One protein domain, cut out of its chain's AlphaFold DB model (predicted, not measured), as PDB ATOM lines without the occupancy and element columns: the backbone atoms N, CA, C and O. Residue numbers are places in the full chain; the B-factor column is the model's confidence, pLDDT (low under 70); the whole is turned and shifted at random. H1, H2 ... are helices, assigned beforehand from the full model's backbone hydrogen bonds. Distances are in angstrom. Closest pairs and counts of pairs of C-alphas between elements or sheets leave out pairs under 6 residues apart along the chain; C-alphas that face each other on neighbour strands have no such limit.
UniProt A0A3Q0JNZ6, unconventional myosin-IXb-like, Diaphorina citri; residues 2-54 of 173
ATOM      1  N   SER A   2     272.067 266.175 153.178       62.06
ATOM      2  CA  SER A   2     272.894 267.264 152.618       62.06
ATOM      3  C   SER A   2     274.298 267.249 153.211       62.06
ATOM      4  O   SER A   2     274.439 266.952 154.399       62.06
ATOM      5  N   ALA A   3     275.313 267.618 152.419       59.25
ATOM      6  CA  ALA A   3     276.721 267.589 152.833       59.25
ATOM      7  C   ALA A   3     277.044 268.523 154.011       59.25
ATOM      8  O   ALA A   3     278.019 268.305 154.722       59.25
ATOM      9  N   LYS A   4     276.176 269.501 154.306       52.12
ATOM     10  CA  LYS A   4     276.274 270.336 155.519       52.12
ATOM     11  C   LYS A   4     276.116 269.550 156.834       52.12
ATOM     12  O   LYS A   4     276.340 270.112 157.896       52.12
ATOM     13  N   TYR A   5     275.724 268.275 156.765       56.22
ATOM     14  CA  TYR A   5     275.463 267.402 157.913       56.22
ATOM     15  C   TYR A   5     276.375 266.158 157.958       56.22
ATOM     16  O   TYR A   5     276.032 265.158 158.596       56.22
ATOM     17  N   ILE A   6     277.531 266.210 157.283       55.00
ATOM     18  CA  ILE A   6     278.661 265.287 157.508       55.00
ATOM     19  C   ILE A   6     279.083 265.427 158.988       55.00
ATOM     20  O   ILE A   6     279.058 266.543 159.509       55.00
ATOM     21  N   PRO A   7     279.328 264.325 159.723       50.97
ATOM     22  CA  PRO A   7     278.947 264.200 161.128       50.97
ATOM     23  C   PRO A   7     279.883 264.960 162.072       50.97
ATOM     24  O   PRO A   7     280.710 264.372 162.759       50.97
ATOM     25  N   HIS A   8     279.682 266.266 162.186       50.16
ATOM     26  CA  HIS A   8     280.159 267.048 163.314       50.16
ATOM     27  C   HIS A   8     278.960 267.715 163.994       50.16
ATOM     28  O   HIS A   8     278.453 268.741 163.559       50.16
ATOM     29  N   PHE A   9     278.527 267.063 165.079       49.22
ATOM     30  CA  PHE A   9     277.587 267.535 166.100       49.22
ATOM     31  C   PHE A   9     276.104 267.665 165.686       49.22
ATOM     32  O   PHE A   9     275.630 268.714 165.259       49.22
ATOM     33  N   PHE A  10     275.325 266.596 165.902       56.19
ATOM     34  CA  PHE A  10     273.862 266.702 165.955       56.19
ATOM     35  C   PHE A  10     273.411 267.070 167.380       56.19
ATOM     36  O   PHE A  10     273.935 266.504 168.341       56.19
ATOM     37  N   PRO A  11     272.420 267.961 167.550       57.44
ATOM     38  CA  PRO A  11     271.885 268.299 168.866       57.44
ATOM     39  C   PRO A  11     271.295 267.070 169.597       57.44
ATOM     40  O   PRO A  11     270.709 266.198 168.947       57.44
ATOM     41  N   PRO A  12     271.358 267.014 170.946       60.28
ATOM     42  CA  PRO A  12     270.931 265.860 171.759       60.28
ATOM     43  C   PRO A  12     269.501 265.369 171.487       60.28
ATOM     44  O   PRO A  12     269.206 264.178 171.563       60.28
ATOM     45  N   GLN A  13     268.608 266.287 171.111       62.81
ATOM     46  CA  GLN A  13     267.204 266.004 170.807       62.81
ATOM     47  C   GLN A  13     267.033 265.076 169.591       62.81
ATOM     48  O   GLN A  13     266.084 264.297 169.534       62.81
ATOM     49  N   ILE A  14     267.962 265.124 168.630       72.62
ATOM     50  CA  ILE A  14     267.949 264.246 167.452       72.62
ATOM     51  C   ILE A  14     268.340 262.822 167.850       72.62
ATOM     52  O   ILE A  14     267.747 261.870 167.349       72.62
ATOM     53  N   HIS A  15     269.283 262.667 168.783       75.44
ATOM     54  CA  HIS A  15     269.695 261.352 169.272       75.44
ATOM     55  C   HIS A  15     268.551 260.631 169.996       75.44
ATOM     56  O   HIS A  15     268.292 259.468 169.707       75.44
ATOM     57  N   SER A  16     267.817 261.345 170.859       82.06
ATOM     58  CA  SER A  16     266.647 260.796 171.563       82.06
ATOM     59  C   SER A  16     265.590 260.249 170.591       82.06
ATOM     60  O   SER A  16     265.154 259.107 170.724       82.06
ATOM     61  N   LYS A  17     265.265 261.003 169.530       86.19
ATOM     62  CA  LYS A  17     264.303 260.566 168.503       86.19
ATOM     63  C   LYS A  17     264.776 259.354 167.697       86.19
ATOM     64  O   LYS A  17     263.954 258.528 167.313       86.19
ATOM     65  N   ILE A  18     266.078 259.242 167.422       86.94
ATOM     66  CA  ILE A  18     266.640 258.070 166.731       86.94
ATOM     67  C   ILE A  18     266.471 256.815 167.595       86.94
ATOM     68  O   ILE A  18     266.061 255.784 167.072       86.94
ATOM     69  N   GLN A  19     266.746 256.909 168.900       88.38
ATOM     70  CA  GLN A  19     266.584 255.779 169.820       88.38
ATOM     71  C   GLN A  19     265.116 255.380 169.979       88.38
ATOM     72  O   GLN A  19     264.798 254.200 169.900       88.38
ATOM     73  N   GLU A  20     264.211 256.354 170.113       89.69
ATOM     74  CA  GLU A  20     262.768 256.093 170.174       89.69
ATOM     75  C   GLU A  20     262.274 255.328 168.935       89.69
ATOM     76  O   GLU A  20     261.580 254.318 169.055       89.69
ATOM     77  N   LEU A  21     262.655 255.790 167.740       92.00
ATOM     78  CA  LEU A  21     262.315 255.121 166.485       92.00
ATOM     79  C   LEU A  21     262.898 253.714 166.406       92.00
ATOM     80  O   LEU A  21     262.195 252.787 166.016       92.00
ATOM     81  N   LYS A  22     264.169 253.553 166.784       91.56
ATOM     82  CA  LYS A  22     264.834 252.251 166.812       91.56
ATOM     83  C   LYS A  22     264.063 251.267 167.691       91.56
ATOM     84  O   LYS A  22     263.713 250.199 167.209       91.56
ATOM     85  N   THR A  23     263.731 251.643 168.927       92.38
ATOM     86  CA  THR A  23     262.967 250.783 169.845       92.38
ATOM     87  C   THR A  23     261.625 250.372 169.246       92.38
ATOM     88  O   THR A  23     261.284 249.196 169.269       92.38
ATOM     89  N   LYS A  24     260.884 251.309 168.643       91.38
ATOM     90  CA  LYS A  24     259.602 250.997 167.995       91.38
ATOM     91  C   LYS A  24     259.761 250.001 166.838       91.38
ATOM     92  O   LYS A  24     258.929 249.113 166.683       91.38
ATOM     93  N   ILE A  25     260.818 250.131 166.036       91.94
ATOM     94  CA  ILE A  25     261.111 249.191 164.942       91.94
ATOM     95  C   ILE A  25     261.511 247.817 165.488       91.94
ATOM     96  O   ILE A  25     260.997 246.815 164.997       91.94
ATOM     97  N   ASP A  26     262.366 247.768 166.512       91.31
ATOM     98  CA  ASP A  26     262.799 246.525 167.163       91.31
ATOM     99  C   ASP A  26     261.612 245.774 167.803       91.31
ATOM    100  O   ASP A  26     261.588 244.546 167.832       91.31
ATOM    101  N   GLU A  27     260.587 246.502 168.258       93.88
ATOM    102  CA  GLU A  27     259.311 245.962 168.753       93.88
ATOM    103  C   GLU A  27     258.340 245.524 167.634       93.88
ATOM    104  O   GLU A  27     257.219 245.106 167.920       93.88
ATOM    105  N   GLY A  28     258.732 245.628 166.359       90.06
ATOM    106  CA  GLY A  28     257.910 245.235 165.212       90.06
ATOM    107  C   GLY A  28     256.837 246.250 164.808       90.06
ATOM    108  O   GLY A  28     256.007 245.950 163.952       90.06
ATOM    109  N   LYS A  29     256.860 247.469 165.362       91.75
ATOM    110  CA  LYS A  29     255.834 248.503 165.128       91.75
ATOM    111  C   LYS A  29     256.063 249.330 163.866       91.75
ATOM    112  O   LYS A  29     255.379 250.325 163.666       91.75
ATOM    113  N   LEU A  30     257.007 248.948 163.000       87.69
ATOM    114  CA  LEU A  30     257.304 249.675 161.760       87.69
ATOM    115  C   LEU A  30     256.051 249.994 160.908       87.69
ATOM    116  O   LEU A  30     255.968 251.128 160.442       87.69
ATOM    117  N   PRO A  31     255.067 249.083 160.727       89.75
ATOM    118  CA  PRO A  31     253.856 249.378 159.952       89.75
ATOM    119  C   PRO A  31     252.956 250.465 160.561       89.75
ATOM    120  O   PRO A  31     252.135 251.036 159.856       89.75
ATOM    121  N   GLU A  32     253.101 250.741 161.859       90.25
ATOM    122  CA  GLU A  32     252.328 251.746 162.601       90.25
ATOM    123  C   GLU A  32     253.026 253.118 162.614       90.25
ATOM    124  O   GLU A  32     252.476 254.091 163.132       90.25
ATOM    125  N   LEU A  33     254.253 253.216 162.083       89.75
ATOM    126  CA  LEU A  33     255.027 254.454 162.089       89.75
ATOM    127  C   LEU A  33     254.745 255.301 160.851       89.75
ATOM    128  O   LEU A  33     255.067 254.926 159.725       89.75
ATOM    129  N   GLU A  34     254.288 256.526 161.084       90.69
ATOM    130  CA  GLU A  34     254.257 257.578 160.070       90.69
ATOM    131  C   GLU A  34     255.670 258.149 159.867       90.69
ATOM    132  O   GLU A  34     256.061 259.163 160.452       90.69
ATOM    133  N   LEU A  35     256.481 257.472 159.045       88.88
ATOM    134  CA  LEU A  35     257.878 257.861 158.799       88.88
ATOM    135  C   LEU A  35     258.017 259.279 158.218       88.88
ATOM    136  O   LEU A  35     259.029 259.938 158.448       88.88
ATOM    137  N   GLU A  36     256.997 259.766 157.511       89.25
ATOM    138  CA  GLU A  36     256.949 261.085 156.862       89.25
ATOM    139  C   GLU A  36     256.993 262.259 157.853       89.25
ATOM    140  O   GLU A  36     257.464 263.344 157.511       89.25
ATOM    141  N   VAL A  37     256.571 262.040 159.103       89.69
ATOM    142  CA  VAL A  37     256.608 263.052 160.175       89.69
ATOM    143  C   VAL A  37     258.040 263.294 160.673       89.69
ATOM    144  O   VAL A  37     258.349 264.326 161.278       89.69
ATOM    145  N   TYR A  38     258.955 262.358 160.416       88.56
ATOM    146  CA  TYR A  38     260.340 262.459 160.850       88.56
ATOM    147  C   TYR A  38     261.200 263.172 159.812       88.56
ATOM    148  O   TYR A  38     261.099 262.963 158.606       88.56
ATOM    149  N   SER A  39     262.132 264.001 160.289       89.69
ATOM    150  CA  SER A  39     263.066 264.662 159.382       89.69
ATOM    151  C   SER A  39     263.949 263.634 158.668       89.69
ATOM    152  O   SER A  39     264.397 262.645 159.256       89.69
ATOM    153  N   VAL A  40     264.300 263.919 157.414       87.75
ATOM    154  CA  VAL A  40     265.197 263.071 156.608       87.75
ATOM    155  C   VAL A  40     266.535 262.782 157.303       87.75
ATOM    156  O   VAL A  40     267.152 261.747 157.070       87.75
ATOM    157  N   HIS A  41     266.997 263.679 158.181       85.00
ATOM    158  CA  HIS A  41     268.220 263.478 158.958       85.00
ATOM    159  C   HIS A  41     268.059 262.395 160.023       85.00
ATOM    160  O   HIS A  41     268.997 261.634 160.247       85.00
ATOM    161  N   ILE A  42     266.893 262.308 160.666       89.44
ATOM    162  CA  ILE A  42     266.595 261.249 161.634       89.44
ATOM    163  C   ILE A  42     266.555 259.905 160.906       89.44
ATOM    164  O   ILE A  42     267.296 258.998 161.278       89.44
ATOM    165  N   LEU A  43     265.786 259.810 159.816       91.62
ATOM    166  CA  LEU A  43     265.644 258.574 159.038       91.62
ATOM    167  C   LEU A  43     266.983 258.091 158.463       91.62
ATOM    168  O   LEU A  43     267.330 256.918 158.576       91.62
ATOM    169  N   ALA A  44     267.792 259.000 157.913       90.75
ATOM    170  CA  ALA A  44     269.107 258.640 157.394       90.75
ATOM    171  C   ALA A  44     270.069 258.185 158.504       90.75
ATOM    172  O   ALA A  44     270.890 257.297 158.285       90.75
ATOM    173  N   ASN A  45     270.003 258.782 159.700       89.62
ATOM    174  CA  ASN A  45     270.797 258.314 160.837       89.62
ATOM    175  C   ASN A  45     270.327 256.960 161.361       89.62
ATOM    176  O   ASN A  45     271.178 256.145 161.702       89.62
ATOM    177  N   LEU A  46     269.021 256.705 161.369       92.44
ATOM    178  CA  LEU A  46     268.458 255.412 161.739       92.44
ATOM    179  C   LEU A  46     268.930 254.304 160.787       92.44
ATOM    180  O   LEU A  46     269.404 253.275 161.253       92.44
ATOM    181  N   LEU A  47     268.917 254.551 159.472       94.12
ATOM    182  CA  LEU A  47     269.455 253.611 158.480       94.12
ATOM    183  C   LEU A  47     270.948 253.319 158.708       94.12
ATOM    184  O   LEU A  47     271.367 252.164 158.707       94.12
ATOM    185  N   LYS A  48     271.761 254.359 158.933       92.31
ATOM    186  CA  LYS A  48     273.197 254.198 159.231       92.31
ATOM    187  C   LYS A  48     273.427 253.428 160.532       92.31
ATOM    188  O   LYS A  48     274.359 252.633 160.609       92.31
ATOM    189  N   LEU A  49     272.606 253.685 161.551       91.25
ATOM    190  CA  LEU A  49     272.671 253.000 162.839       91.25
ATOM    191  C   LEU A  49     272.361 251.514 162.672       91.25
ATOM    192  O   LEU A  49     273.173 250.697 163.089       91.25
ATOM    193  N   PHE A  50     271.268 251.187 161.979       94.19
ATOM    194  CA  PHE A  50     270.886 249.815 161.655       94.19
ATOM    195  C   PHE A  50     272.040 249.043 160.999       94.19
ATOM    196  O   PHE A  50     272.460 248.015 161.519       94.19
ATOM    197  N   LEU A  51     272.628 249.577 159.920       95.88
ATOM    198  CA  LEU A  51     273.745 248.934 159.209       95.88
ATOM    199  C   LEU A  51     274.984 248.731 160.101       95.88
ATOM    200  O   LEU A  51     275.673 247.708 160.020       95.88
ATOM    201  N   ARG A  52     275.271 249.709 160.969       92.19
ATOM    202  CA  ARG A  52     276.418 249.670 161.883       92.19
ATOM    203  C   ARG A  52     276.234 248.664 163.021       92.19
ATOM    204  O   ARG A  52     277.217 248.057 163.431       92.19
ATOM    205  N   GLU A  53     275.013 248.500 163.523       92.31
ATOM    206  CA  GLU A  53     274.689 247.618 164.652       92.31
ATOM    207  C   GLU A  53     274.397 246.170 164.249       92.31
ATOM    208  O   GLU A  53     274.261 245.316 165.124       92.31
ATOM    209  N   MET A  54     274.343 245.862 162.948       94.25
ATOM    210  CA  MET A  54     274.264 244.473 162.494       94.25
ATOM    211  C   MET A  54     275.376 243.620 163.152       94.25
ATOM    212  O   MET A  54     276.518 244.087 163.249       94.25
TER     213      MET A  54
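Overview. This is residues 2 to 54 of the 173 residues of the protein "unconventional myosin-IXb-like" of Diaphorina citri (UniProt A0A3Q0JNZ6). Two helices, H1 and H2, cross steeply, H2 meeting H1 with residues 42 to 46 alone, and the long loop 27 to 39 leads back from the end of H1 to the start of H2. The printed part has 53 residues, with two named helices in the order H1, H2 and no named strand; the class is all helix. It is compact, with a radius of gyration of the C-alphas of 11.4 A, and spans 32 by 26 by 18 A.

Arrangement. Look first at H1, residues 12 to 26, then at H2, residues 40 to 53. They touch, the closest C-alphas being those of Ile 18 and Leu 46, 5.9 A apart. Their lines stand at a steep tilt of 60 degrees, and they run the same way. In both, every O i to N i+4 pair is within hydrogen-bond range.

Along the chain. Find C-alpha 12 at (270.931, 265.860, 171.759); from there H1 runs 21.5 A to C-alpha 26. H2 runs 19.8 A from C-alpha 40 at (265.197, 263.071, 156.608) to C-alpha 53 at (274.689, 247.618, 164.652).

Size, cuts and confidence. The two C-alphas farthest apart, those of Lys 4 and Gly 28, are 32.6 A apart. The printed part has no cut, and the link from H1 to H2 is long, 13 residues. Residues 2 to 13 have pLDDT under 70.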